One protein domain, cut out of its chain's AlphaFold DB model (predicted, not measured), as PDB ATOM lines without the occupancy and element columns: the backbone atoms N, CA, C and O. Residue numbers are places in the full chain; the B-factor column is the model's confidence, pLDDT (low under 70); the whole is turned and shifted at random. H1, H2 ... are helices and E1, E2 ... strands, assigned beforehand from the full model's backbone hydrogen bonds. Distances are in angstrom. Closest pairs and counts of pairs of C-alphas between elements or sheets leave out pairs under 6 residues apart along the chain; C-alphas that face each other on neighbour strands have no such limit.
ATOM      1  N   ASP A  59     131.233 148.439 163.719       88.06
ATOM      2  CA  ASP A  59     131.214 149.819 163.230       88.06
ATOM      3  C   ASP A  59     132.628 150.404 163.116       88.06
ATOM      4  O   ASP A  59     132.942 151.131 162.171       88.06
ATOM      5  N   HIS A  60     133.523 150.027 164.038       90.50
ATOM      6  CA  HIS A  60     134.929 150.425 163.982       90.50
ATOM      7  C   HIS A  60     135.633 149.747 162.804       90.50
ATOM      8  O   HIS A  60     136.392 150.392 162.083       90.50
ATOM      9  N   VAL A  61     135.364 148.455 162.584       91.31
ATOM     10  CA  VAL A  61     135.910 147.707 161.441       91.31
ATOM     11  C   VAL A  61     135.464 148.351 160.125       91.31
ATOM     12  O   VAL A  61     136.291 148.555 159.237       91.31
ATOM     13  N   ALA A  62     134.183 148.712 160.009       89.81
ATOM     14  CA  ALA A  62     133.643 149.383 158.831       89.81
ATOM     15  C   ALA A  62     134.307 150.748 158.588       89.81
ATOM     16  O   ALA A  62     134.707 151.041 157.462       89.81
ATOM     17  N   ALA A  63     134.493 151.560 159.634       90.12
ATOM     18  CA  ALA A  63     135.154 152.862 159.524       90.12
ATOM     19  C   ALA A  63     136.620 152.737 159.083       90.12
ATOM     20  O   ALA A  63     137.054 153.429 158.162       90.12
ATOM     21  N   ILE A  64     137.370 151.802 159.674       93.56
ATOM     22  CA  ILE A  64     138.761 151.529 159.294       93.56
ATOM     23  C   ILE A  64     138.855 151.054 157.845       93.56
ATOM     24  O   ILE A  64     139.698 151.547 157.093       93.56
ATOM     25  N   ASN A  65     137.983 150.129 157.436       93.50
ATOM     26  CA  ASN A  65     137.964 149.646 156.060       93.50
ATOM     27  C   ASN A  65     137.635 150.768 155.080       93.50
ATOM     28  O   ASN A  65     138.314 150.878 154.073       93.50
ATOM     29  N   ARG A  66     136.696 151.661 155.400       91.31
ATOM     30  CA  ARG A  66     136.373 152.811 154.550       91.31
ATOM     31  C   ARG A  66     137.570 153.738 154.322       91.31
ATOM     32  O   ARG A  66     137.828 154.123 153.183       91.31
ATOM     33  N   VAL A  67     138.314 154.089 155.375       93.19
ATOM     34  CA  VAL A  67     139.533 154.911 155.241       93.19
ATOM     35  C   VAL A  67     140.594 154.173 154.430       93.19
ATOM     36  O   VAL A  67     141.202 154.743 153.527       93.19
ATOM     37  N   ALA A  68     140.800 152.887 154.717       95.44
ATOM     38  CA  ALA A  68     141.770 152.073 154.001       95.44
ATOM     39  C   ALA A  68     141.406 151.905 152.514       95.44
ATOM     40  O   ALA A  68     142.272 152.033 151.655       95.44
ATOM     41  N   ASP A  69     140.131 151.703 152.187       94.31
ATOM     42  CA  ASP A  69     139.633 151.599 150.814       94.31
ATOM     43  C   ASP A  69     139.794 152.931 150.065       94.31
ATOM     44  O   ASP A  69     140.142 152.944 148.880       94.31
ATOM     45  N   TYR A  70     139.608 154.069 150.747       93.69
ATOM     46  CA  TYR A  70     139.885 155.383 150.168       93.69
ATOM     47  C   TYR A  70     141.385 155.571 149.886       93.69
ATOM     48  O   TYR A  70     141.758 155.988 148.785       93.69
ATOM     49  N   LEU A  71     142.261 155.197 150.825       96.00
ATOM     50  CA  LEU A  71     143.712 155.180 150.607       96.00
ATOM     51  C   LEU A  71     144.079 154.303 149.397       96.00
ATOM     52  O   LEU A  71     144.823 154.747 148.518       96.00
ATOM     53  N   ASP A  72     143.492 153.110 149.279       95.50
ATOM     54  CA  ASP A  72     143.678 152.204 148.142       95.50
ATOM     55  C   ASP A  72     143.228 152.872 146.821       95.50
ATOM     56  O   ASP A  72     143.999 152.922 145.851       95.50
ATOM     57  N   LYS A  73     142.028 153.482 146.789       93.31
ATOM     58  CA  LYS A  73     141.484 154.251 145.644       93.31
ATOM     59  C   LYS A  73     142.439 155.364 145.207       93.31
ATOM     60  O   LYS A  73     142.662 155.579 144.000       93.31
ATOM     61  N   MET A  74     143.059 156.045 146.167       94.44
ATOM     62  CA  MET A  74     144.013 157.128 145.921       94.44
ATOM     63  C   MET A  74     145.440 156.643 145.644       94.44
ATOM     64  O   MET A  74     146.251 157.398 145.118       94.44
ATOM     65  N   GLY A  75     145.686 155.331 145.696       94.69
ATOM     66  CA  GLY A  75     146.941 154.700 145.272       94.69
ATOM     67  C   GLY A  75     147.942 154.505 146.406       94.69
ATOM     68  O   GLY A  75     149.110 154.247 146.137       94.69
ATOM     69  N   ARG A  76     147.481 154.604 147.653       96.25
ATOM     70  CA  ARG A  76     148.233 154.380 148.890       96.25
ATOM     71  C   ARG A  76     147.842 153.065 149.550       96.25
ATOM     72  O   ARG A  76     147.573 153.004 150.750       96.25
ATOM     73  N   LYS A  77     147.832 151.996 148.746       96.56
ATOM     74  CA  LYS A  77     147.484 150.650 149.218       96.56
ATOM     75  C   LYS A  77     148.394 150.168 150.348       96.56
ATOM     76  O   LYS A  77     147.952 149.494 151.270       96.56
ATOM     77  N   ASP A  78     149.658 150.576 150.301       96.81
ATOM     78  CA  ASP A  78     150.638 150.348 151.360       96.81
ATOM     79  C   ASP A  78     150.164 150.877 152.723       96.81
ATOM     80  O   ASP A  78     150.295 150.190 153.736       96.81
ATOM     81  N   VAL A  79     149.573 152.075 152.750       96.69
ATOM     82  CA  VAL A  79     149.065 152.702 153.978       96.69
ATOM     83  C   VAL A  79     147.743 152.079 154.398       96.69
ATOM     84  O   VAL A  79     147.564 151.816 155.584       96.69
ATOM     85  N   GLY A  80     146.844 151.801 153.450       96.94
ATOM     86  CA  GLY A  80     145.569 151.134 153.724       96.94
ATOM     87  C   GLY A  80     145.764 149.748 154.348       96.94
ATOM     88  O   GLY A  80     145.181 149.439 155.387       96.94
ATOM     89  N   ASP A  81     146.656 148.932 153.782       97.56
ATOM     90  CA  ASP A  81     147.009 147.618 154.330       97.56
ATOM     91  C   ASP A  81     147.644 147.731 155.722       97.56
ATOM     92  O   ASP A  81     147.306 146.955 156.624       97.56
ATOM     93  N   LYS A  82     148.525 148.720 155.922       96.44
ATOM     94  CA  LYS A  82     149.142 148.986 157.227       96.44
ATOM     95  C   LYS A  82     148.106 149.410 158.271       96.44
ATOM     96  O   LYS A  82     148.151 148.887 159.380       96.44
ATOM     97  N   LEU A  83     147.148 150.269 157.913       95.88
ATOM     98  CA  LEU A  83     146.056 150.707 158.791       95.88
ATOM     99  C   LEU A  83     145.214 149.523 159.266       95.88
ATOM    100  O   LEU A  83     144.997 149.361 160.467       95.88
ATOM    101  N   ARG A  84     144.802 148.649 158.341       96.19
ATOM    102  CA  ARG A  84     144.054 147.427 158.675       96.19
ATOM    103  C   ARG A  84     144.866 146.502 159.591       96.19
ATOM    104  O   ARG A  84     144.321 145.949 160.547       96.19
ATOM    105  N   ALA A  85     146.162 146.337 159.318       95.44
ATOM    106  CA  ALA A  85     147.049 145.489 160.112       95.44
ATOM    107  C   ALA A  85     147.273 146.037 161.532       95.44
ATOM    108  O   ALA A  85     147.117 145.291 162.500       95.44
ATOM    109  N   ASP A  86     147.580 147.330 161.659       93.88
ATOM    110  CA  ASP A  86     147.798 147.986 162.947       93.88
ATOM    111  C   ASP A  86     146.493 148.044 163.769       93.88
ATOM    112  O   ASP A  86     146.535 147.869 164.987       93.88
ATOM    113  N   PHE A  87     145.322 148.206 163.138       93.25
ATOM    114  CA  PHE A  87     144.028 148.096 163.825       93.25
ATOM    115  C   PHE A  87     143.793 146.682 164.370       93.25
ATOM    116  O   PHE A  87     143.473 146.504 165.545       93.25
ATOM    117  N   LYS A  88     144.045 145.649 163.556       92.44
ATOM    118  CA  LYS A  88     143.925 144.245 163.982       92.44
ATOM    119  C   LYS A  88     144.875 143.894 165.132       92.44
ATOM    120  O   LYS A  88     144.531 143.055 165.960       92.44
ATOM    121  N   SER A  89     146.056 144.511 165.191       90.38
ATOM    122  CA  SER A  89     147.018 144.300 166.277       90.38
ATOM    123  C   SER A  89     146.775 145.184 167.508       90.38
ATOM    124  O   SER A  89     147.595 145.160 168.421       90.38
ATOM    125  N   GLY A  90     145.720 146.009 167.523       89.12
ATOM    126  CA  GLY A  90     145.423 146.952 168.611       89.12
ATOM    127  C   GLY A  90     146.352 148.170 168.675       89.12
ATOM    128  O   GLY A  90     146.337 148.910 169.655       89.12
ATOM    129  N   ARG A  91     147.173 148.395 167.640       89.12
ATOM    130  CA  ARG A  91     148.023 149.588 167.515       89.12
ATOM    131  C   ARG A  91     147.251 150.789 166.992       89.12
ATOM    132  O   ARG A  91     147.639 151.907 167.297       89.12
ATOM    133  N   VAL A  92     146.183 150.578 166.231       91.00
ATOM    134  CA  VAL A  92     145.176 151.609 165.960       91.00
ATOM    135  C   VAL A  92     143.897 151.229 166.687       91.00
ATOM    136  O   VAL A  92     143.508 150.064 166.681       91.00
ATOM    137  N   TYR A  93     143.232 152.198 167.300       90.00
ATOM    138  CA  TYR A  93     141.907 152.020 167.886       90.00
ATOM    139  C   TYR A  93     141.080 153.295 167.716       90.00
ATOM    140  O   TYR A  93     141.625 154.365 167.459       90.00
ATOM    141  N   ILE A  94     139.758 153.180 167.837       85.31
ATOM    142  CA  ILE A  94     138.855 154.333 167.794       85.31
ATOM    143  C   ILE A  94     138.487 154.708 169.225       85.31
ATOM    144  O   ILE A  94     138.134 153.836 170.022       85.31
ATOM    145  N   ALA A  95     138.597 155.990 169.552       85.75
ATOM    146  CA  ALA A  95     138.318 156.523 170.873       85.75
ATOM    147  C   ALA A  95     137.623 157.881 170.784       85.75
ATOM    148  O   ALA A  95     137.761 158.625 169.815       85.75
ATOM    149  N   LYS A  96     136.895 158.224 171.845       83.88
ATOM    150  CA  LYS A  96     136.296 159.545 171.998       83.88
ATOM    151  C   LYS A  96     137.364 160.548 172.420       83.88
ATOM    152  O   LYS A  96     137.606 160.748 173.608       83.88
ATOM    153  N   ILE A  97     138.016 161.143 171.430       78.06
ATOM    154  CA  ILE A  97     139.063 162.153 171.594       78.06
ATOM    155  C   ILE A  97     138.600 163.491 171.005       78.06
ATOM    156  O   ILE A  97     137.794 163.525 170.078       78.06
ATOM    157  N   GLY A  98     139.082 164.602 171.569       71.31
ATOM    158  CA  GLY A  98     138.713 165.958 171.133       71.31
ATOM    159  C   GLY A  98     139.388 166.417 169.833       71.31
ATOM    160  O   GLY A  98     139.041 167.475 169.316       71.31
ATOM    161  N   ALA A  99     140.338 165.634 169.321       76.75
ATOM    162  CA  ALA A  99     141.040 165.845 168.059       76.75
ATOM    163  C   ALA A  99     140.681 164.743 167.048       76.75
ATOM    164  O   ALA A  99     140.082 163.734 167.413       76.75
ATOM    165  N   ASN A 100     141.070 164.910 165.780       68.81
ATOM    166  CA  ASN A 100     140.830 163.898 164.740       68.81
ATOM    167  C   ASN A 100     141.619 162.602 164.996       68.81
ATOM    168  O   ASN A 100     141.134 161.510 164.686       68.81
ATOM    169  N   ALA A 101     142.811 162.727 165.579       78.12
ATOM    170  CA  ALA A 101     143.650 161.621 165.999       78.12
ATOM    171  C   ALA A 101     144.602 162.036 167.135       78.12
ATOM    172  O   ALA A 101     144.847 163.224 167.333       78.12
ATOM    173  N   GLU A 102     145.116 161.059 167.881       80.50
ATOM    174  CA  GLU A 102     146.132 161.256 168.919       80.50
ATOM    175  C   GLU A 102     147.084 160.054 168.977       80.50
ATOM    176  O   GLU A 102     146.659 158.895 168.896       80.50
ATOM    177  N   ILE A 103     148.381 160.312 169.157       78.38
ATOM    178  CA  ILE A 103     149.375 159.258 169.370       78.38
ATOM    179  C   ILE A 103     149.643 159.100 170.853       78.38
ATOM    180  O   ILE A 103     150.223 159.970 171.498       78.38
ATOM    181  N   ASN A 104     149.320 157.919 171.364       74.56
ATOM    182  CA  ASN A 104     149.647 157.551 172.728       74.56
ATOM    183  C   ASN A 104     151.012 156.857 172.780       74.56
ATOM    184  O   ASN A 104     151.325 155.958 171.984       74.56
ATOM    185  N   ALA A 105     151.834 157.262 173.752       63.25
ATOM    186  CA  ALA A 105     152.963 156.452 174.182       63.25
ATOM    187  C   ALA A 105     152.374 155.140 174.716       63.25
ATOM    188  O   ALA A 105     151.633 155.157 175.696       63.25
ATOM    189  N   GLY A 106     152.609 154.023 174.021       55.16
ATOM    190  CA  GLY A 106     151.950 152.756 174.337       55.16
ATOM    191  C   GLY A 106     152.088 152.388 175.816       55.16
ATOM    192  O   GLY A 106     153.126 152.647 176.427       55.16
ATOM    193  N   ILE A 107     151.052 151.745 176.365       43.28
ATOM    194  CA  ILE A 107     150.837 151.472 177.803       43.28
ATOM    195  C   ILE A 107     152.001 150.718 178.496       43.28
ATOM    196  O   ILE A 107     152.036 150.633 179.717       43.28
ATOM    197  N   LEU A 108     153.006 150.217 177.767       39.62
ATOM    198  CA  LEU A 108     154.156 149.483 178.320       39.62
ATOM    199  C   LEU A 108     155.504 149.811 177.642       39.62
ATOM    200  O   LEU A 108     156.433 149.009 177.696       39.62
ATOM    201  N   GLY A 109     155.632 150.947 176.945       45.41
ATOM    202  CA  GLY A 109     156.880 151.309 176.248       45.41
ATOM    203  C   GLY A 109     157.218 150.438 175.023       45.41
ATOM    204  O   GLY A 109     158.278 150.604 174.421       45.41
ATOM    205  N   LEU A 110     156.313 149.540 174.617       46.69
ATOM    206  CA  LEU A 110     156.439 148.679 173.439       46.69
ATOM    207  C   LEU A 110     155.465 149.142 172.347       46.69
ATOM    208  O   LEU A 110     154.327 148.692 172.268       46.69
ATOM    209  N   GLY A 111     155.941 150.051 171.493       59.94
ATOM    210  CA  GLY A 111     155.225 150.529 170.306       59.94
ATOM    211  C   GLY A 111     154.278 151.706 170.563       59.94
ATOM    212  O   GLY A 111     153.685 151.848 171.625       59.94
ATOM    213  N   ARG A 112     154.155 152.586 169.565       77.50
ATOM    214  CA  ARG A 112     153.178 153.687 169.558       77.50
ATOM    215  C   ARG A 112     151.827 153.184 169.093       77.50
ATOM    216  O   ARG A 112     151.785 152.367 168.161       77.50
ATOM    217  N   SER A 113     150.775 153.717 169.702       82.94
ATOM    218  CA  SER A 113     149.397 153.491 169.286       82.94
ATOM    219  C   SER A 113     148.748 154.777 168.781       82.94
ATOM    220  O   SER A 113     149.036 155.853 169.298       82.94
ATOM    221  N   LEU A 114     147.866 154.641 167.797       85.88
ATOM    222  CA  LEU A 114     147.086 155.703 167.179       85.88
ATOM    223  C   LEU A 114     145.624 155.582 167.621       85.88
ATOM    224  O   LEU A 114     144.962 154.589 167.316       85.88
ATOM    225  N   ALA A 115     145.128 156.592 168.326       85.69
ATOM    226  CA  ALA A 115     143.709 156.766 168.587       85.69
ATOM    227  C   ALA A 115     143.099 157.599 167.453       85.69
ATOM    228  O   ALA A 115     143.554 158.711 167.205       85.69
ATOM    229  N   LEU A 116     142.083 157.078 166.769       86.50
ATOM    230  CA  LEU A 116     141.263 157.833 165.817       86.50
ATOM    231  C   LEU A 116     139.973 158.292 166.500       86.50
ATOM    232  O   LEU A 116     139.432 157.568 167.335       86.50
ATOM    233  N   SER A 117     139.473 159.474 166.145       85.38
ATOM    234  CA  SER A 117     138.227 160.020 166.699       85.38
ATOM    235  C   SER A 117     137.016 159.136 166.392       85.38
ATOM    236  O   SER A 117     136.862 158.662 165.269       85.38
ATOM    237  N   ASP A 118     136.107 158.972 167.354       83.50
ATOM    238  CA  ASP A 118     134.817 158.285 167.187       83.50
ATOM    239  C   ASP A 118     133.867 158.984 166.201       83.50
ATOM    240  O   ASP A 118     132.940 158.360 165.682       83.50
ATOM    241  N   THR A 119     134.145 160.241 165.849       84.38
ATOM    242  CA  THR A 119     133.465 160.954 164.755       84.38
ATOM    243  C   THR A 119     133.527 160.197 163.426       84.38
ATOM    244  O   THR A 119     132.575 160.268 162.652       84.38
ATOM    245  N   ILE A 120     134.573 159.393 163.202       82.38
ATOM    246  CA  ILE A 120     134.718 158.555 162.005       82.38
ATOM    247  C   ILE A 120     133.640 157.467 161.886       82.38
ATOM    248  O   ILE A 120     133.340 157.000 160.790       82.38
ATOM    249  N   ILE A 121     133.047 157.060 163.013       78.75
ATOM    250  CA  ILE A 121     131.995 156.040 163.063       78.75
ATOM    251  C   ILE A 121     130.643 156.647 162.678       78.75
ATOM    252  O   ILE A 121     129.899 156.060 161.894       78.75
ATOM    253  N   ASN A 122     130.342 157.846 163.188       73.75
ATOM    254  CA  ASN A 122     129.034 158.505 163.051       73.75
ATOM    255  C   ASN A 122     128.667 158.886 161.609       73.75
ATOM    256  O   ASN A 122     127.558 159.347 161.348       73.75
ATOM    257  N   HIS A 123     129.594 158.735 160.670       67.81
ATOM    258  CA  HIS A 123     129.410 159.083 159.265       67.81
ATOM    259  C   HIS A 123     129.348 157.850 158.356       67.81
ATOM    260  O   HIS A 123     129.212 157.982 157.147       67.81
ATOM    261  N   ASN A 124     129.383 156.632 158.912       61.97
ATOM    262  CA  ASN A 124     129.136 155.399 158.154       61.97
ATOM    263  C   ASN A 124     127.650 155.102 157.902       61.97
ATOM    264  O   ASN A 124     127.348 154.190 157.138       61.97
ATOM    265  N   SER A 125     126.727 155.839 158.528       55.56
ATOM    266  CA  SER A 125     125.296 155.513 158.517       55.56
ATOM    267  C   SER A 125     124.426 156.385 157.604       55.56
ATOM    268  O   SER A 125     123.219 156.164 157.566       55.56
ATOM    269  N   SER A 126     124.973 157.387 156.906       52.28
ATOM    270  CA  SER A 126     124.182 158.268 156.032       52.28
ATOM    271  C   SER A 126     124.320 157.889 154.552       52.28
ATOM    272  O   SER A 126     125.420 157.714 154.030       52.28
ATOM    273  N   GLU A 127     123.181 157.807 153.859       54.56
ATOM    274  CA  GLU A 127     123.064 157.561 152.409       54.56
ATOM    275  C   GLU A 127     123.613 158.713 151.530       54.56
ATOM    276  O   GLU A 127     123.599 158.613 150.306       54.56
ATOM    277  N   GLU A 128     124.120 159.812 152.105       54.78
ATOM    278  CA  GLU A 128     124.653 160.944 151.332       54.78
ATOM    279  C   GLU A 128     126.109 160.689 150.887       54.78
ATOM    280  O   GLU A 128     127.072 160.953 151.606       54.78
ATOM    281  N   SER A 129     126.274 160.184 149.660       60.16
ATOM    282  CA  SER A 129     127.567 159.804 149.057       60.16
ATOM    283  C   SER A 129     128.609 160.934 148.970       60.16
ATOM    284  O   SER A 129     129.808 160.661 149.006       60.16
ATOM    285  N   GLU A 130     128.182 162.197 148.889       55.56
ATOM    286  CA  GLU A 130     129.078 163.339 148.652       55.56
ATOM    287  C   GLU A 130     129.779 163.838 149.926       55.56
ATOM    288  O   GLU A 130     131.000 164.014 149.927       55.56
ATOM    289  N   ALA A 131     129.043 163.992 151.036       58.81
ATOM    290  CA  ALA A 131     129.648 164.237 152.352       58.81
ATOM    291  C   ALA A 131     130.631 163.106 152.695       58.81
ATOM    292  O   ALA A 131     131.744 163.340 153.175       58.81
ATOM    293  N   ASN A 132     130.262 161.889 152.291       74.12
ATOM    294  CA  ASN A 132     131.022 160.695 152.575       74.12
ATOM    295  C   ASN A 132     132.419 160.651 151.927       74.12
ATOM    296  O   ASN A 132     133.354 160.152 152.564       74.12
ATOM    297  N   GLU A 133     132.600 161.156 150.701       80.81
ATOM    298  CA  GLU A 133     133.922 161.168 150.053       80.81
ATOM    299  C   GLU A 133     134.855 162.238 150.619       80.81
ATOM    300  O   GLU A 133     136.041 161.970 150.834       80.81
ATOM    301  N   LYS A 134     134.334 163.446 150.862       83.06
ATOM    302  CA  LYS A 134     135.125 164.558 151.404       83.06
ATOM    303  C   LYS A 134     135.711 164.202 152.768       83.06
ATOM    304  O   LYS A 134     136.889 164.460 153.029       83.06
ATOM    305  N   GLU A 135     134.893 163.598 153.622       86.44
ATOM    306  CA  GLU A 135     135.297 163.179 154.959       86.44
ATOM    307  C   GLU A 135     136.273 162.003 154.912       86.44
ATOM    308  O   GLU A 135     137.311 162.046 155.572       86.44
ATOM    309  N   ALA A 136     136.023 161.005 154.050       88.88
ATOM    310  CA  ALA A 136     136.954 159.897 153.832       88.88
ATOM    311  C   ALA A 136     138.340 160.389 153.389       88.88
ATOM    312  O   ALA A 136     139.355 159.889 153.882       88.88
ATOM    313  N   ALA A 137     138.394 161.406 152.524       91.56
ATOM    314  CA  ALA A 137     139.637 162.063 152.145       91.56
ATOM    315  C   ALA A 137     140.321 162.735 153.344       91.56
ATOM    316  O   ALA A 137     141.522 162.554 153.541       91.56
ATOM    317  N   GLY A 138     139.557 163.469 154.160       91.12
ATOM    318  CA  GLY A 138     140.053 164.134 155.364       91.12
ATOM    319  C   GLY A 138     140.673 163.152 156.360       91.12
ATOM    320  O   GLY A 138     141.839 163.301 156.719       91.12
ATOM    321  N   TRP A 139     139.950 162.092 156.733       91.88
ATOM    322  CA  TRP A 139     140.464 161.071 157.654       91.88
ATOM    323  C   TRP A 139     141.661 160.308 157.087       91.88
ATOM    324  O   TRP A 139     142.589 159.985 157.824       91.88
ATOM    325  N   SER A 140     141.681 160.046 155.779       94.81
ATOM    326  CA  SER A 140     142.827 159.399 155.131       94.81
ATOM    327  C   SER A 140     144.086 160.269 155.206       94.81
ATOM    328  O   SER A 140     145.177 159.757 155.461       94.81
ATOM    329  N   LEU A 141     143.941 161.588 155.038       94.56
ATOM    330  CA  LEU A 141     145.029 162.551 155.220       94.56
ATOM    331  C   LEU A 141     145.479 162.631 156.685       94.56
ATOM    332  O   LEU A 141     146.684 162.684 156.935       94.56
ATOM    333  N   THR A 142     144.550 162.552 157.647       92.94
ATOM    334  CA  THR A 142     144.883 162.407 159.074       92.94
ATOM    335  C   THR A 142     145.700 161.139 159.321       92.94
ATOM    336  O   THR A 142     146.760 161.211 159.925       92.94
ATOM    337  N   VAL A 143     145.300 159.979 158.793       94.12
ATOM    338  CA  VAL A 143     146.072 158.733 158.964       94.12
ATOM    339  C   VAL A 143     147.491 158.857 158.400       94.12
ATOM    340  O   VAL A 143     148.446 158.400 159.029       94.12
ATOM    341  N   ILE A 144     147.656 159.495 157.238       95.12
ATOM    342  CA  ILE A 144     148.982 159.773 156.664       95.12
ATOM    343  C   ILE A 144     149.811 160.651 157.605       95.12
ATOM    344  O   ILE A 144     150.975 160.333 157.852       95.12
ATOM    345  N   HIS A 145     149.208 161.716 158.137       93.94
ATOM    346  CA  HIS A 145     149.836 162.633 159.085       93.94
ATOM    347  C   HIS A 145     150.363 161.885 160.313       93.94
ATOM    348  O   HIS A 145     151.558 161.900 160.617       93.94
ATOM    349  N   GLU A 146     149.485 161.123 160.957       91.75
ATOM    350  CA  GLU A 146     149.804 160.396 162.178       91.75
ATOM    351  C   GLU A 146     150.819 159.285 161.946       91.75
ATOM    352  O   GLU A 146     151.686 159.034 162.785       91.75
ATOM    353  N   TYR A 147     150.805 158.637 160.780       94.00
ATOM    354  CA  TYR A 147     151.823 157.641 160.482       94.00
ATOM    355  C   TYR A 147     153.231 158.220 160.358       94.00
ATOM    356  O   TYR A 147     154.191 157.500 160.652       94.00
ATOM    357  N   VAL A 148     153.383 159.495 159.984       91.94
ATOM    358  CA  VAL A 148     154.687 160.168 160.061       91.94
ATOM    359  C   VAL A 148     155.130 160.259 161.514       91.94
ATOM    360  O   VAL A 148     156.235 159.822 161.846       91.94
ATOM    361  N   HIS A 149     154.254 160.725 162.401       86.94
ATOM    362  CA  HIS A 149     154.545 160.805 163.826       86.94
ATOM    363  C   HIS A 149     154.792 159.435 164.462       86.94
ATOM    364  O   HIS A 149     155.700 159.297 165.279       86.94
ATOM    365  N   MET A 150     154.090 158.376 164.057       85.50
ATOM    366  CA  MET A 150     154.347 157.018 164.550       85.50
ATOM    367  C   MET A 150     155.756 156.509 164.211       85.50
ATOM    368  O   MET A 150     156.265 155.637 164.915       85.50
ATOM    369  N   ASN A 151     156.392 157.052 163.169       86.19
ATOM    370  CA  ASN A 151     157.753 156.695 162.765       86.19
ATOM    371  C   ASN A 151     158.835 157.605 163.382       86.19
ATOM    372  O   ASN A 151     160.023 157.323 163.237       86.19
ATOM    373  N   GLN A 152     158.460 158.696 164.055       83.62
ATOM    374  CA  GLN A 152     159.415 159.586 164.725       83.62
ATOM    375  C   GLN A 152     159.933 158.961 166.029       83.62
ATOM    376  O   GLN A 152     159.312 158.062 166.579       83.62
ATOM    377  N   TRP A 153     161.064 159.431 166.569       77.06
ATOM    378  CA  TRP A 153     161.580 158.941 167.863       77.06
ATOM    379  C   TRP A 153     160.910 159.604 169.070       77.06
ATOM    380  O   TRP A 153     160.779 158.988 170.125       77.06
ATOM    381  N   VAL A 154     160.358 160.811 168.901       75.94
ATOM    382  CA  VAL A 154     159.572 161.514 169.928       75.94
ATOM    383  C   VAL A 154     158.456 162.293 169.228       75.94
ATOM    384  O   VAL A 154     158.808 163.203 168.485       75.94
ATOM    385  N   PRO A 155     157.165 161.934 169.374       66.69
ATOM    386  CA  PRO A 155     156.061 162.670 168.773       66.69
ATOM    387  C   PRO A 155     155.696 163.784 169.757       66.69
ATOM    388  O   PRO A 155     155.044 163.549 170.769       66.69
ATOM    389  N   MET A 156     156.247 164.968 169.545       69.62
ATOM    390  CA  MET A 156     155.888 166.150 170.321       69.62
ATOM    391  C   MET A 156     155.407 167.210 169.345       69.62
ATOM    392  O   MET A 156     155.939 167.280 168.237       69.62
ATOM    393  N   GLU A 157     154.478 168.053 169.791       71.38
ATOM    394  CA  GLU A 157     154.010 169.248 169.080       71.38
ATOM    395  C   GLU A 157     155.106 170.328 169.034       71.38
ATOM    396  O   GLU A 157     154.973 171.439 169.545       71.38
ATOM    397  N   VAL A 158     156.256 169.987 168.465       79.56
ATOM    398  CA  VAL A 158     157.349 170.917 168.219       79.56
ATOM    399  C   VAL A 158     157.646 170.935 166.729       79.56
ATOM    400  O   VAL A 158     157.527 169.929 166.030       79.56
ATOM    401  N   SER A 159     158.062 172.100 166.243       81.62
ATOM    402  CA  SER A 159     158.205 172.396 164.814       81.62
ATOM    403  C   SER A 159     158.976 171.338 164.012       81.62
ATOM    404  O   SER A 159     158.552 170.969 162.916       81.62
ATOM    405  N   VAL A 160     160.056 170.774 164.564       82.88
ATOM    406  CA  VAL A 160     160.892 169.762 163.888       82.88
ATOM    407  C   VAL A 160     160.144 168.440 163.637       82.88
ATOM    408  O   VAL A 160     160.467 167.720 162.693       82.88
ATOM    409  N   GLN A 161     159.125 168.134 164.437       85.06
ATOM    410  CA  GLN A 161     158.325 166.912 164.363       85.06
ATOM    411  C   GLN A 161     157.037 167.125 163.564       85.06
ATOM    412  O   GLN A 161     156.655 166.263 162.776       85.06
ATOM    413  N   GLU A 162     156.389 168.273 163.727       87.56
ATOM    414  CA  GLU A 162     155.161 168.620 163.004       87.56
ATOM    415  C   GLU A 162     155.433 168.890 161.516       87.56
ATOM    416  O   GLU A 162     154.672 168.460 160.650       87.56
ATOM    417  N   THR A 163     156.550 169.550 161.190       90.25
ATOM    418  CA  THR A 163     156.862 169.959 159.807       90.25
ATOM    419  C   THR A 163     156.894 168.780 158.824       90.25
ATOM    420  O   THR A 163     156.228 168.865 157.789       90.25
ATOM    421  N   PRO A 164     157.573 167.649 159.111       91.75
ATOM    422  CA  PRO A 164     157.527 166.480 158.235       91.75
ATOM    423  C   PRO A 164     156.126 165.881 158.064       91.75
ATOM    424  O   PRO A 164     155.817 165.382 156.982       91.75
ATOM    425  N   ALA A 165     155.288 165.913 159.106       91.50
ATOM    426  CA  ALA A 165     153.942 165.353 159.055       91.50
ATOM    427  C   ALA A 165     153.037 166.205 158.156       91.50
ATOM    428  O   ALA A 165     152.486 165.686 157.187       91.50
ATOM    429  N   TRP A 166     152.991 167.524 158.375       93.50
ATOM    430  CA  TRP A 166     152.276 168.463 157.498       93.50
ATOM    431  C   TRP A 166     152.791 168.429 156.057       93.50
ATOM    432  O   TRP A 166     152.000 168.465 155.116       93.50
ATOM    433  N   GLY A 167     154.110 168.308 155.871       92.69
ATOM    434  CA  GLY A 167     154.723 168.244 154.546       92.69
ATOM    435  C   GLY A 167     154.299 166.994 153.776       92.69
ATOM    436  O   GLY A 167     153.976 167.080 152.591       92.69
ATOM    437  N   ALA A 168     154.240 165.843 154.453       93.69
ATOM    438  CA  ALA A 168     153.732 164.607 153.871       93.69
ATOM    439  C   ALA A 168     152.237 164.712 153.538       93.69
ATOM    440  O   ALA A 168     151.840 164.364 152.428       93.69
ATOM    441  N   THR A 169     151.417 165.237 154.452       94.69
ATOM    442  CA  THR A 169     149.972 165.392 154.230       94.69
ATOM    443  C   THR A 169     149.674 166.299 153.030       94.69
ATOM    444  O   THR A 169     148.852 165.943 152.182       94.69
ATOM    445  N   LEU A 170     150.379 167.431 152.906       94.31
ATOM    446  CA  LEU A 170     150.205 168.365 151.790       94.31
ATOM    447  C   LEU A 170     150.632 167.751 150.456       94.31
ATOM    448  O   LEU A 170     149.875 167.816 149.484       94.31
ATOM    449  N   LYS A 171     151.802 167.099 150.433       93.62
ATOM    450  CA  LYS A 171     152.312 166.395 149.251       93.62
ATOM    451  C   LYS A 171     151.309 165.353 148.753       93.62
ATOM    452  O   LYS A 171     151.026 165.291 147.558       93.62
ATOM    453  N   GLU A 172     150.764 164.546 149.657       95.38
ATOM    454  CA  GLU A 172     149.824 163.478 149.309       95.38
ATOM    455  C   GLU A 172     148.503 164.037 148.778       95.38
ATOM    456  O   GLU A 172     148.035 163.589 147.732       95.38
ATOM    457  N   ASN A 173     147.941 165.072 149.410       95.00
ATOM    458  CA  ASN A 173     146.731 165.713 148.893       95.00
ATOM    459  C   ASN A 173     146.967 166.331 147.497       95.00
ATOM    460  O   ASN A 173     146.158 166.151 146.586       95.00
ATOM    461  N   GLY A 174     148.121 166.971 147.276       92.81
ATOM    462  CA  GLY A 174     148.514 167.472 145.955       92.81
ATOM    463  C   GLY A 174     148.582 166.368 144.889       92.81
ATOM    464  O   GLY A 174     148.064 166.525 143.780       92.81
ATOM    465  N   GLN A 175     149.156 165.210 145.224       93.75
ATOM    466  CA  GLN A 175     149.189 164.040 144.337       93.75
ATOM    467  C   GLN A 175     147.791 163.473 144.053       93.75
ATOM    468  O   GLN A 175     147.507 163.037 142.935       93.75
ATOM    469  N   TRP A 176     146.902 163.494 145.043       95.81
ATOM    470  CA  TRP A 176     145.519 163.042 144.912       95.81
ATOM    471  C   TRP A 176     144.698 163.944 143.987       95.81
ATOM    472  O   TRP A 176     143.971 163.435 143.125       95.81
ATOM    473  N   ILE A 177     144.874 165.265 144.093       94.38
ATOM    474  CA  ILE A 177     144.294 166.257 143.174       94.38
ATOM    475  C   ILE A 177     144.763 165.972 141.743       94.38
ATOM    476  O   ILE A 177     143.936 165.757 140.854       94.38
ATOM    477  N   ARG A 178     146.083 165.861 141.527       93.69
ATOM    478  CA  ARG A 178     146.672 165.552 140.211       93.69
ATOM    479  C   ARG A 178     146.099 164.269 139.611       93.69
ATOM    480  O   ARG A 178     145.633 164.276 138.473       93.69
ATOM    481  N   LYS A 179     146.070 163.183 140.391       93.69
ATOM    482  CA  LYS A 179     145.517 161.886 139.968       93.69
ATOM    483  C   LYS A 179     144.056 162.002 139.531       93.69
ATOM    484  O   LYS A 179     143.639 161.329 138.589       93.69
ATOM    485  N   THR A 180     143.273 162.826 140.220       93.75
ATOM    486  CA  THR A 180     141.853 163.033 139.912       93.75
ATOM    487  C   THR A 180     141.686 163.826 138.618       93.75
ATOM    488  O   THR A 180     140.922 163.405 137.751       93.75
ATOM    489  N   ILE A 181     142.479 164.882 138.416       91.94
ATOM    490  CA  ILE A 181     142.531 165.643 137.156       91.94
ATOM    491  C   ILE A 181     142.931 164.737 135.980       91.94
ATOM    492  O   ILE A 181     142.302 164.779 134.922       91.94
ATOM    493  N   ASP A 182     143.932 163.869 136.158       91.50
ATOM    494  CA  ASP A 182     144.340 162.909 135.125       91.50
ATOM    495  C   ASP A 182     143.203 161.946 134.759       91.50
ATOM    496  O   ASP A 182     142.938 161.713 133.577       91.50
ATOM    497  N   LYS A 183     142.478 161.428 135.759       94.12
ATOM    498  CA  LYS A 183     141.301 160.576 135.535       94.12
ATOM    499  C   LYS A 183     140.168 161.320 134.831       94.12
ATOM    500  O   LYS A 183     139.488 160.707 134.009       94.12
ATOM    501  N   ILE A 184     139.963 162.606 135.116       92.31
ATOM    502  CA  ILE A 184     138.994 163.453 134.403       92.31
ATOM    503  C   ILE A 184     139.375 163.542 132.921       92.31
ATOM    504  O   ILE A 184     138.540 163.273 132.059       92.31
ATOM    505  N   GLY A 185     140.643 163.836 132.612       89.31
ATOM    506  CA  GLY A 185     141.138 163.883 131.231       89.31
ATOM    507  C   GLY A 185     140.991 162.547 130.491       89.31
ATOM    508  O   GLY A 185     140.523 162.508 129.351       89.31
ATOM    509  N   GLN A 186     141.328 161.438 131.157       93.06
ATOM    510  CA  GLN A 186     141.160 160.081 130.620       93.06
ATOM    511  C   GLN A 186     139.686 159.751 130.365       93.06
ATOM    512  O   GLN A 186     139.339 159.327 129.271       93.06
ATOM    513  N   THR A 187     138.808 160.012 131.334       91.94
ATOM    514  CA  THR A 187     137.368 159.729 131.213       91.94
ATOM    515  C   THR A 187     136.727 160.583 130.119       91.94
ATOM    516  O   THR A 187     135.944 160.075 129.323       91.94
ATOM    517  N   GLY A 188     137.088 161.867 130.018       85.81
ATOM    518  CA  GLY A 188     136.590 162.753 128.962       85.81
ATOM    519  C   GLY A 188     136.935 162.255 127.554       85.81
ATOM    520  O   GLY A 188     136.097 162.305 126.651       85.81
ATOM    521  N   SER A 189     138.143 161.713 127.385       88.12
ATOM    522  CA  SER A 189     138.635 161.176 126.111       88.12
ATOM    523  C   SER A 189     138.264 159.708 125.848       88.12
ATOM    524  O   SER A 189     138.501 159.216 124.742       88.12
ATOM    525  N   ASP A 190     137.644 159.013 126.807       90.19
ATOM    526  CA  ASP A 190     137.286 157.601 126.677       90.19
ATOM    527  C   ASP A 190     136.048 157.405 125.787       90.19
ATOM    528  O   ASP A 190     134.894 157.557 126.198       90.19
ATOM    529  N   THR A 191     136.307 157.046 124.529       88.81
ATOM    530  CA  THR A 191     135.272 156.765 123.522       88.81
ATOM    531  C   THR A 191     134.581 155.416 123.700       88.81
ATOM    532  O   THR A 191     133.575 155.182 123.034       88.81
ATOM    533  N   SER A 192     135.067 154.550 124.598       94.00
ATOM    534  CA  SER A 192     134.403 153.283 124.918       94.00
ATOM    535  C   SER A 192     133.190 153.460 125.840       94.00
ATOM    536  O   SER A 192     132.288 152.624 125.827       94.00
ATOM    537  N   LEU A 193     133.131 154.567 126.592       81.81
ATOM    538  CA  LEU A 193     131.992 154.924 127.437       81.81
ATOM    539  C   LEU A 193     130.872 155.558 126.613       81.81
ATOM    540  O   LEU A 193     131.121 156.410 125.746       81.81
ATOM    541  N   THR A 194     129.624 155.218 126.951       80.00
ATOM    542  CA  THR A 194     128.472 155.956 126.428       80.00
ATOM    543  C   THR A 194     128.524 157.412 126.914       80.00
ATOM    544  O   THR A 194     129.135 157.702 127.947       80.00
ATOM    545  N   PRO A 195     127.887 158.366 126.210       74.38
ATOM    546  CA  PRO A 195     127.845 159.755 126.669       74.38
ATOM    547  C   PRO A 195     127.267 159.915 128.082       74.38
ATOM    548  O   PRO A 195     127.727 160.777 128.827       74.38
ATOM    549  N   GLN A 196     126.291 159.079 128.451       72.25
ATOM    550  CA  GLN A 196     125.675 159.092 129.776       72.25
ATOM    551  C   GLN A 196     126.651 158.592 130.848       72.25
ATOM    552  O   GLN A 196     126.926 159.333 131.788       72.25
ATOM    553  N   ASP A 197     127.241 157.406 130.661       77.75
ATOM    554  CA  ASP A 197     128.200 156.831 131.621       77.75
ATOM    555  C   ASP A 197     129.425 157.738 131.793       77.75
ATOM    556  O   ASP A 197     129.950 157.918 132.893       77.75
ATOM    557  N   ARG A 198     129.876 158.360 130.695       83.00
ATOM    558  CA  ARG A 198     130.968 159.335 130.721       83.00
ATOM    559  C   ARG A 198     130.606 160.556 131.561       83.00
ATOM    560  O   ARG A 198     131.424 160.994 132.366       83.00
ATOM    561  N   ALA A 199     129.413 161.117 131.372       77.50
ATOM    562  CA  ALA A 199     128.961 162.283 132.125       77.50
ATOM    563  C   ALA A 199     128.804 161.967 133.620       77.50
ATOM    564  O   ALA A 199     129.243 162.760 134.451       77.50
ATOM    565  N   GLU A 200     128.241 160.808 133.961       80.50
ATOM    566  CA  GLU A 200     128.092 160.351 135.346       80.50
ATOM    567  C   GLU A 200     129.455 160.178 136.025       80.50
ATOM    568  O   GLU A 200     129.713 160.769 137.072       80.50
ATOM    569  N   ARG A 201     130.393 159.494 135.368       86.88
ATOM    570  CA  ARG A 201     131.737 159.296 135.915       86.88
ATOM    571  C   ARG A 201     132.540 160.590 136.042       86.88
ATOM    572  O   ARG A 201     133.307 160.758 136.988       86.88
ATOM    573  N   LEU A 202     132.380 161.521 135.103       86.50
ATOM    574  CA  LEU A 202     132.988 162.850 135.205       86.50
ATOM    575  C   LEU A 202     132.379 163.676 136.338       86.50
ATOM    576  O   LEU A 202     133.113 164.416 136.990       86.50
ATOM    577  N   LYS A 203     131.073 163.535 136.595       84.00
ATOM    578  CA  LYS A 203     130.406 164.160 137.740       84.00
ATOM    579  C   LYS A 203     130.996 163.641 139.053       84.00
ATOM    580  O   LYS A 203     131.416 164.460 139.864       84.00
ATOM    581  N   GLU A 204     131.116 162.326 139.224       85.88
ATOM    582  CA  GLU A 204     131.738 161.723 140.417       85.88
ATOM    583  C   GLU A 204     133.176 162.220 140.627       85.88
ATOM    584  O   GLU A 204     133.540 162.672 141.710       85.88
ATOM    585  N   LEU A 205     134.000 162.204 139.572       90.81
ATOM    586  CA  LEU A 205     135.382 162.687 139.650       90.81
ATOM    587  C   LEU A 205     135.464 164.183 139.981       90.81
ATOM    588  O   LEU A 205     136.376 164.596 140.698       90.81
ATOM    589  N   SER A 206     134.523 164.987 139.479       87.06
ATOM    590  CA  SER A 206     134.420 166.406 139.825       87.06
ATOM    591  C   SER A 206     134.106 166.596 141.308       87.06
ATOM    592  O   SER A 206     134.706 167.458 141.939       87.06
ATOM    593  N   GLN A 207     133.219 165.780 141.880       84.94
ATOM    594  CA  GLN A 207     132.895 165.835 143.308       84.94
ATOM    595  C   GLN A 207     134.101 165.450 144.170       84.94
ATOM    596  O   GLN A 207     134.443 166.178 145.107       84.94
ATOM    597  N   THR A 208     134.816 164.375 143.806       89.12
ATOM    598  CA  THR A 208     136.079 164.008 144.464       89.12
ATOM    599  C   THR A 208     137.081 165.172 144.409       89.12
ATOM    600  O   THR A 208     137.704 165.494 145.421       89.12
ATOM    601  N   LEU A 209     137.229 165.828 143.250       91.56
ATOM    602  CA  LEU A 209     138.153 166.952 143.067       91.56
ATOM    603  C   LEU A 209     137.807 168.138 143.983       91.56
ATOM    604  O   LEU A 209     138.694 168.657 144.661       91.56
ATOM    605  N   THR A 210     136.527 168.511 144.068       87.12
ATOM    606  CA  THR A 210     136.036 169.574 144.960       87.12
ATOM    607  C   THR A 210     136.299 169.250 146.432       87.12
ATOM    608  O   THR A 210     136.739 170.112 147.200       87.12
ATOM    609  N   GLY A 211     136.077 167.997 146.846       87.00
ATOM    610  CA  GLY A 211     136.377 167.539 148.204       87.00
ATOM    611  C   GLY A 211     137.863 167.679 148.551       87.00
ATOM    612  O   GLY A 211     138.210 168.238 149.594       87.00
ATOM    613  N   LEU A 212     138.742 167.244 147.643       92.00
ATOM    614  CA  LEU A 212     140.195 167.364 147.798       92.00
ATOM    615  C   LEU A 212     140.653 168.826 147.859       92.00
ATOM    616  O   LEU A 212     141.446 169.170 148.736       92.00
ATOM    617  N   GLN A 213     140.110 169.698 147.001       91.31
ATOM    618  CA  GLN A 213     140.394 171.138 147.023       91.31
ATOM    619  C   GLN A 213     140.009 171.768 148.364       91.31
ATOM    620  O   GLN A 213     140.789 172.525 148.941       91.31
ATOM    621  N   SER A 214     138.823 171.440 148.886       88.75
ATOM    622  CA  SER A 214     138.378 171.947 150.187       88.75
ATOM    623  C   SER A 214     139.348 171.544 151.298       88.75
ATOM    624  O   SER A 214     139.712 172.392 152.111       88.75
ATOM    625  N   ASN A 215     139.784 170.282 151.329       89.25
ATOM    626  CA  ASN A 215     140.748 169.805 152.323       89.25
ATOM    627  C   ASN A 215     142.126 170.454 152.130       89.25
ATOM    628  O   ASN A 215     142.803 170.771 153.105       89.25
ATOM    629  N   PHE A 216     142.530 170.702 150.882       92.31
ATOM    630  CA  PHE A 216     143.790 171.368 150.550       92.31
ATOM    631  C   PHE A 216     143.826 172.800 151.093       92.31
ATOM    632  O   PHE A 216     144.781 173.176 151.765       92.31
ATOM    633  N   LYS A 217     142.748 173.572 150.903       91.75
ATOM    634  CA  LYS A 217     142.638 174.947 151.421       91.75
ATOM    635  C   LYS A 217     142.644 175.013 152.946       91.75
ATOM    636  O   LYS A 217     143.322 175.866 153.513       91.75
ATOM    637  N   VAL A 218     141.926 174.106 153.612       91.31
ATOM    638  CA  VAL A 218     141.956 173.995 155.082       91.31
ATOM    639  C   VAL A 218     143.385 173.737 155.561       91.31
ATOM    640  O   VAL A 218     143.891 174.467 156.407       91.31
ATOM    641  N   MET A 219     144.073 172.778 154.941       92.44
ATOM    642  CA  MET A 219     145.444 172.413 155.286       92.44
ATOM    643  C   MET A 219     146.437 173.564 155.092       92.44
ATOM    644  O   MET A 219     147.250 173.820 155.974       92.44
ATOM    645  N   LEU A 220     146.363 174.293 153.974       93.06
ATOM    646  CA  LEU A 220     147.224 175.457 153.739       93.06
ATOM    647  C   LEU A 220     147.001 176.547 154.796       93.06
ATOM    648  O   LEU A 220     147.967 177.135 155.276       93.06
ATOM    649  N   ASN A 221     145.752 176.789 155.201       94.25
ATOM    650  CA  ASN A 221     145.442 177.745 156.266       94.25
ATOM    651  C   ASN A 221     146.005 177.310 157.624       94.25
ATOM    652  O   ASN A 221     146.546 178.143 158.349       94.25
ATOM    653  N   GLU A 222     145.935 176.021 157.949       92.88
ATOM    654  CA  GLU A 222     146.534 175.482 159.173       92.88
ATOM    655  C   GLU A 222     148.066 175.559 159.145       92.88
ATOM    656  O   GLU A 222     148.675 175.960 160.138       92.88
ATOM    657  N   ILE A 223     148.703 175.281 158.000       92.44
ATOM    658  CA  ILE A 223     150.151 175.462 157.829       92.44
ATOM    659  C   ILE A 223     150.527 176.938 158.026       92.44
ATOM    660  O   ILE A 223     151.447 177.222 158.791       92.44
ATOM    661  N   ARG A 224     149.806 177.886 157.402       94.12
ATOM    662  CA  ARG A 224     150.032 179.335 157.590       94.12
ATOM    663  C   ARG A 224     149.965 179.726 159.065       94.12
ATOM    664  O   ARG A 224     150.876 180.381 159.568       94.12
ATOM    665  N   ASP A 225     148.904 179.310 159.756       94.12
ATOM    666  CA  ASP A 225     148.682 179.630 161.167       94.12
ATOM    667  C   ASP A 225     149.775 179.034 162.068       94.12
ATOM    668  O   ASP A 225     150.355 179.742 162.898       94.12
ATOM    669  N   LYS A 226     150.132 177.759 161.871       91.88
ATOM    670  CA  LYS A 226     151.193 177.124 162.660       91.88
ATOM    671  C   LYS A 226     152.581 177.699 162.347       91.88
ATOM    672  O   LYS A 226     153.366 177.857 163.280       91.88
ATOM    673  N   VAL A 227     152.895 178.060 161.098       92.19
ATOM    674  CA  VAL A 227     154.147 178.771 160.755       92.19
ATOM    675  C   VAL A 227     154.200 180.122 161.473       92.19
ATOM    676  O   VAL A 227     155.197 180.424 162.128       92.19
ATOM    677  N   ALA A 228     153.115 180.903 161.439       92.62
ATOM    678  CA  ALA A 228     153.043 182.204 162.109       92.62
ATOM    679  C   ALA A 228     153.211 182.105 163.637       92.62
ATOM    680  O   ALA A 228     153.801 182.988 164.259       92.62
ATOM    681  N   LYS A 229     152.730 181.013 164.243       93.31
ATOM    682  CA  LYS A 229     152.874 180.717 165.679       93.31
ATOM    683  C   LYS A 229     154.213 180.061 166.049       93.31
ATOM    684  O   LYS A 229     154.432 179.772 167.222       93.31
ATOM    685  N   GLY A 230     155.098 179.800 165.083       91.00
ATOM    686  CA  GLY A 230     156.364 179.084 165.298       91.00
ATOM    687  C   GLY A 230     156.206 177.580 165.566       91.00
ATOM    688  O   GLY A 230     157.168 176.913 165.946       91.00
ATOM    689  N   GLY A 231     155.004 177.036 165.362       89.50
ATOM    690  CA  GLY A 231     154.690 175.612 165.475       89.50
ATOM    691  C   GLY A 231     155.142 174.781 164.270       89.50
ATOM    692  O   GLY A 231     155.178 173.560 164.370       89.50
ATOM    693  N   LEU A 232     155.523 175.420 163.158       92.00
ATOM    694  CA  LEU A 232     156.141 174.799 161.978       92.00
ATOM    695  C   LEU A 232     157.369 175.592 161.531       92.00
ATOM    696  O   LEU A 232     157.504 176.776 161.840       92.00
ATOM    697  N   ASN A 233     158.273 174.941 160.800       91.19
ATOM    698  CA  ASN A 233     159.442 175.601 160.235       91.19
ATOM    699  C   ASN A 233     159.025 176.420 159.004       91.19
ATOM    700  O   ASN A 233     158.652 175.849 157.980       91.19
ATOM    701  N   GLY A 234     159.107 177.750 159.100       87.31
ATOM    702  CA  GLY A 234     158.779 178.662 158.000       87.31
ATOM    703  C   GLY A 234     159.717 178.558 156.793       87.31
ATOM    704  O   GLY A 234     159.302 178.874 155.684       87.31
ATOM    705  N   ASP A 235     160.936 178.046 156.986       90.38
ATOM    706  CA  ASP A 235     161.911 177.831 155.909       90.38
ATOM    707  C   ASP A 235     161.717 176.481 155.196       90.38
ATOM    708  O   ASP A 235     162.488 176.123 154.305       90.38
ATOM    709  N   ASN A 236     160.718 175.690 155.601       89.81
ATOM    710  CA  ASN A 236     160.438 174.411 154.966       89.81
ATOM    711  C   ASN A 236     159.886 174.607 153.549       89.81
ATOM    712  O   ASN A 236     158.948 175.374 153.335       89.81
ATOM    713  N   GLU A 237     160.423 173.859 152.588       91.69
ATOM    714  CA  GLU A 237     159.872 173.818 151.238       91.69
ATOM    715  C   GLU A 237     158.661 172.877 151.190       91.69
ATOM    716  O   GLU A 237     158.772 171.657 151.328       91.69
ATOM    717  N   TRP A 238     157.486 173.455 150.971       90.75
ATOM    718  CA  TRP A 238     156.216 172.752 150.862       90.75
ATOM    719  C   TRP A 238     155.965 172.337 149.408       90.75
ATOM    720  O   TRP A 238     156.258 173.087 148.476       90.75
ATOM    721  N   GLN A 239     155.433 171.130 149.193       87.62
ATOM    722  CA  GLN A 239     155.101 170.626 147.856       87.62
ATOM    723  C   GLN A 239     153.595 170.740 147.605       87.62
ATOM    724  O   GLN A 239     152.803 170.205 148.376       87.62
ATOM    725  N   GLY A 240     153.226 171.425 146.520       85.50
ATOM    726  CA  GLY A 240     151.844 171.584 146.064       85.50
ATOM    727  C   GLY A 240     151.353 170.458 145.149       85.50
ATOM    728  O   GLY A 240     151.775 169.306 145.255       85.50
ATOM    729  N   VAL A 241     150.467 170.800 144.213       85.81
ATOM    730  CA  VAL A 241     149.949 169.868 143.201       85.81
ATOM    731  C   VAL A 241     151.017 169.633 142.119       85.81
ATOM    732  O   VAL A 241     151.462 170.588 141.486       85.81
ATOM    733  N   PRO A 242     151.459 168.388 141.856       88.44
ATOM    734  CA  PRO A 242     152.428 168.123 140.794       88.44
ATOM    735  C   PRO A 242     151.909 168.547 139.411       88.44
ATOM    736  O   PRO A 242     150.725 168.352 139.133       88.44
ATOM    737  N   PRO A 243     152.768 169.053 138.507       83.38
ATOM    738  CA  PRO A 243     152.363 169.363 137.140       83.38
ATOM    739  C   PRO A 243     152.033 168.091 136.343       83.38
ATOM    740  O   PRO A 243     152.433 166.979 136.702       83.38
ATOM    741  N   VAL A 244     151.334 168.261 135.216       79.12
ATOM    742  CA  VAL A 244     150.975 167.170 134.290       79.12
ATOM    743  C   VAL A 244     152.214 166.341 133.930       79.12
ATOM    744  O   VAL A 244     153.222 166.881 133.478       79.12
ATOM    745  N   GLY A 245     152.135 165.020 134.103       77.94
ATOM    746  CA  GLY A 245     153.226 164.097 133.765       77.94
ATOM    747  C   GLY A 245     154.357 164.012 134.797       77.94
ATOM    748  O   GLY A 245     155.290 163.237 134.593       77.94
ATOM    749  N   SER A 246     154.273 164.744 135.914       83.00
ATOM    750  CA  SER A 246     155.202 164.625 137.042       83.00
ATOM    751  C   SER A 246     154.560 163.910 138.229       83.00
ATOM    752  O   SER A 246     153.360 164.014 138.474       83.00
ATOM    753  N   ARG A 247     155.384 163.204 139.011       79.25
ATOM    754  CA  ARG A 247     154.984 162.639 140.314       79.25
ATOM    755  C   ARG A 247     155.245 163.589 141.482       79.25
ATOM    756  O   ARG A 247     154.752 163.344 142.582       79.25
ATOM    757  N   GLU A 248     156.022 164.647 141.254       80.00
ATOM    758  CA  GLU A 248     156.452 165.583 142.292       80.00
ATOM    759  C   GLU A 248     156.315 167.035 141.827       80.00
ATOM    760  O   GLU A 248     156.579 167.364 140.665       80.00
ATOM    761  N   ALA A 249     155.892 167.897 142.750       83.31
ATOM    762  CA  ALA A 249     155.950 169.343 142.598       83.31
ATOM    763  C   ALA A 249     157.303 169.849 143.109       83.31
ATOM    764  O   ALA A 249     157.871 169.295 144.054       83.31
ATOM    765  N   LYS A 250     157.813 170.928 142.510       87.19
ATOM    766  CA  LYS A 250     158.962 171.635 143.079       87.19
ATOM    767  C   LYS A 250     158.538 172.252 144.417       87.19
ATOM    768  O   LYS A 250     157.482 172.876 144.485       87.19
ATOM    769  N   GLY A 251     159.350 172.066 145.454       88.25
ATOM    770  CA  GLY A 251     159.113 172.680 146.758       88.25
ATOM    771  C   GLY A 251     159.218 174.209 146.711       88.25
ATOM    772  O   GLY A 251     159.977 174.760 145.910       88.25
ATOM    773  N   THR A 252     158.444 174.893 147.553       90.88
ATOM    774  CA  THR A 252     158.528 176.346 147.769       90.88
ATOM    775  C   THR A 252     158.113 176.701 149.196       90.88
ATOM    776  O   THR A 252     157.302 176.008 149.804       90.88
ATOM    777  N   THR A 253     158.664 177.781 149.745       90.19
ATOM    778  CA  THR A 253     158.225 178.349 151.032       90.19
ATOM    779  C   THR A 253     156.992 179.251 150.877       90.19
ATOM    780  O   THR A 253     156.337 179.578 151.862       90.19
ATOM    781  N   ASP A 254     156.650 179.639 149.643       92.25
ATOM    782  CA  ASP A 254     155.505 180.496 149.323       92.25
ATOM    783  C   ASP A 254     154.202 179.678 149.244       92.25
ATOM    784  O   ASP A 254     153.890 179.051 148.229       92.25
ATOM    785  N   ILE A 255     153.442 179.681 150.342       90.75
ATOM    786  CA  ILE A 255     152.170 178.954 150.472       90.75
ATOM    787  C   ILE A 255     151.096 179.526 149.528       90.75
ATOM    788  O   ILE A 255     150.269 178.774 149.012       90.75
ATOM    789  N   ASP A 256     151.120 180.831 149.243       91.31
ATOM    790  CA  ASP A 256     150.138 181.469 148.358       91.31
ATOM    791  C   ASP A 256     150.375 181.070 146.897       91.31
ATOM    792  O   ASP A 256     149.422 180.829 146.150       91.31
ATOM    793  N   ALA A 257     151.642 180.914 146.499       89.81
ATOM    794  CA  ALA A 257     151.989 180.350 145.198       89.81
ATOM    795  C   ALA A 257     151.490 178.901 145.042       89.81
ATOM    796  O   ALA A 257     151.015 178.541 143.964       89.81
ATOM    797  N   ILE A 258     151.548 178.088 146.106       89.12
ATOM    798  CA  ILE A 258     151.018 176.714 146.108       89.12
ATOM    799  C   ILE A 258     149.497 176.706 145.937       89.12
ATOM    800  O   ILE A 258     148.982 175.925 145.136       89.12
ATOM    801  N   GLU A 259     148.776 177.558 146.675       91.00
ATOM    802  CA  GLU A 259     147.315 177.651 146.560       91.00
ATOM    803  C   GLU A 259     146.896 178.061 145.149       91.00
ATOM    804  O   GLU A 259     146.018 177.440 144.551       91.00
ATOM    805  N   LYS A 260     147.568 179.076 144.597       90.44
ATOM    806  CA  LYS A 260     147.282 179.589 143.260       90.44
ATOM    807  C   LYS A 260     147.507 178.532 142.176       90.44
ATOM    808  O   LYS A 260     146.633 178.351 141.334       90.44
ATOM    809  N   ASP A 261     148.646 177.839 142.193       88.00
ATOM    810  CA  ASP A 261     148.941 176.779 141.218       88.00
ATOM    811  C   ASP A 261     147.921 175.631 141.310       88.00
ATOM    812  O   ASP A 261     147.427 175.146 140.290       88.00
ATOM    813  N   ALA A 262     147.533 175.241 142.528       87.62
ATOM    814  CA  ALA A 262     146.504 174.229 142.733       87.62
ATOM    815  C   ALA A 262     145.149 174.658 142.150       87.62
ATOM    816  O   ALA A 262     144.528 173.880 141.423       87.62
ATOM    817  N   ASP A 263     144.706 175.889 142.422       87.88
ATOM    818  CA  ASP A 263     143.447 176.429 141.900       87.88
ATOM    819  C   ASP A 263     143.456 176.515 140.360       87.88
ATOM    820  O   ASP A 263     142.469 176.141 139.723       87.88
ATOM    821  N   GLU A 264     144.573 176.917 139.742       88.38
ATOM    822  CA  GLU A 264     144.731 176.938 138.277       88.38
ATOM    823  C   GLU A 264     144.634 175.524 137.668       88.38
ATOM    824  O   GLU A 264     143.925 175.314 136.675       88.38
ATOM    825  N   GLN A 265     145.292 174.529 138.272       88.19
ATOM    826  CA  GLN A 265     145.220 173.137 137.812       88.19
ATOM    827  C   GLN A 265     143.818 172.531 137.984       88.19
ATOM    828  O   GLN A 265     143.333 171.828 137.092       88.19
ATOM    829  N   ILE A 266     143.150 172.812 139.104       86.62
ATOM    830  CA  ILE A 266     141.781 172.352 139.374       86.62
ATOM    831  C   ILE A 266     140.808 172.964 138.371       86.62
ATOM    832  O   ILE A 266     140.032 172.232 137.757       86.62
ATOM    833  N   GLN A 267     140.907 174.272 138.119       85.00
ATOM    834  CA  GLN A 267     140.068 174.958 137.140       85.00
ATOM    835  C   GLN A 267     140.222 174.353 135.736       85.00
ATOM    836  O   GLN A 267     139.234 174.197 135.014       85.00
ATOM    837  N   ALA A 268     141.440 173.968 135.342       80.88
ATOM    838  CA  ALA A 268     141.669 173.266 134.081       80.88
ATOM    839  C   ALA A 268     140.972 171.890 134.042       80.88
ATOM    840  O   ALA A 268     140.401 171.518 133.015       80.88
ATOM    841  N   GLY A 269     140.968 171.149 135.155       79.50
ATOM    842  CA  GLY A 269     140.221 169.895 135.292       79.50
ATOM    843  C   GLY A 269     138.705 170.088 135.177       79.50
ATOM    844  O   GLY A 269     138.045 169.397 134.399       79.50
ATOM    845  N   GLU A 270     138.145 171.070 135.881       82.44
ATOM    846  CA  GLU A 270     136.712 171.395 135.832       82.44
ATOM    847  C   GLU A 270     136.253 171.838 134.436       82.44
ATOM    848  O   GLU A 270     135.147 171.508 134.002       82.44
ATOM    849  N   GLN A 271     137.110 172.540 133.686       79.50
ATOM    850  CA  GLN A 271     136.816 172.896 132.297       79.50
ATOM    851  C   GLN A 271     136.605 171.661 131.417       79.50
ATOM    852  O   GLN A 271     135.713 171.679 130.569       79.50
ATOM    853  N   VAL A 272     137.377 170.588 131.625       77.50
ATOM    854  CA  VAL A 272     137.181 169.318 130.911       77.50
ATOM    855  C   VAL A 272     135.840 168.703 131.296       77.50
ATOM    856  O   VAL A 272     135.064 168.359 130.410       77.50
ATOM    857  N   VAL A 273     135.506 168.631 132.590       78.06
ATOM    858  CA  VAL A 273     134.192 168.137 133.050       78.06
ATOM    859  C   VAL A 273     133.056 168.901 132.363       78.06
ATOM    860  O   VAL A 273     132.163 168.289 131.777       78.06
ATOM    861  N   GLY A 274     133.133 170.233 132.334       70.88
ATOM    862  CA  GLY A 274     132.129 171.100 131.712       70.88
ATOM    863  C   GLY A 274     131.991 170.972 130.187       70.88
ATOM    864  O   GLY A 274     131.019 171.496 129.634       70.88
ATOM    865  N   GLN A 275     132.926 170.306 129.496       71.31
ATOM    866  CA  GLN A 275     132.808 169.982 128.065       71.31
ATOM    867  C   GLN A 275     131.939 168.744 127.810       71.31
ATOM    868  O   GLN A 275     131.296 168.665 126.763       71.31
ATOM    869  N   TYR A 276     131.915 167.792 128.744       65.94
ATOM    870  CA  TYR A 276     131.292 166.478 128.549       65.94
ATOM    871  C   TYR A 276     130.042 166.265 129.398       65.94
ATOM    872  O   TYR A 276     129.129 165.561 128.968       65.94
ATOM    873  N   VAL A 277     129.963 166.885 130.576       65.00
ATOM    874  CA  VAL A 277     128.715 166.943 131.335       65.00
ATOM    875  C   VAL A 277     127.817 167.928 130.603       65.00
ATOM    876  O   VAL A 277     128.018 169.145 130.649       65.00
TER     877      VAL A 277
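Overview. This is residues 59 to 277 of the 649 residues of an uncharacterized protein of Omnitrophica bacterium RIFOXYB12_FULL_50_7 (UniProt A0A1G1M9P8). Three long helices, H4, H5 and H6, stand side by side, their centres in a triangle, and H3 slants over H4 and H5 to complete an up-and-down bundle, each helix running against the one before it. H3 lies between these and a small head, the helical hairpin H1 and H2 with a three-stranded sheet. The printed part has 219 residues, mostly helix, in the order H1 H2 E1 E2 E3 H3 H4 H5 H6; the mixed sheet runs E1 E3 E2. It is compact, radius of gyration of the C-alphas 18.1 A, spanning 59 by 42 by 25 A.

Arrangement. H1, residues 59 to 74, touches H2, residues 77 to 88, at a shallow tilt of 15 degrees; Ala 68 and Gly 80 have the closest C-alphas, 3.9 A. E1, residues 92 to 95, is parallel to E3, residues 112 to 117, with N 95 and O 116 2.8 A apart, within hydrogen-bond range. E2, residues 101 to 105, forms an antiparallel hairpin with E3; N 115 and O 102 are 2.8 A apart. H3, residues 129 to 151, is on the sheet at a height of 9.2 A. H4, residues 159 to 189, touches H3 at a steep tilt of 38 degrees, closest at C-alphas 145 and 165, 4.9 A. H5, residues 195 to 228, touches H4 at 19 degrees, closest at C-alphas 184 and 202, 6.1 A. H6, residues 255 to 276, touches H5 at 9 degrees, closest at C-alphas 202 and 273, 5.8 A. Every O i to N i+4 pair is within range in H1, H2 and H5; H3 has 18 of 19, H4 25 of 27, H6 17 of 18.

Along the chain. H1 begins at C-alpha 59 (131.214, 149.819, 163.230); H6 ends at C-alpha 276 (131.292, 166.478, 128.549). H4 is 44.8 A long and H5 48.9 A.

Size, cuts and confidence. The printed part has no cut; C-alphas 108 and 195 are farthest apart, 58.9 A. The links E3 to H3 and H5 to H6 are long. Confidence is under 70 at 21 residues, among them 105 to 111 and 123 to 131.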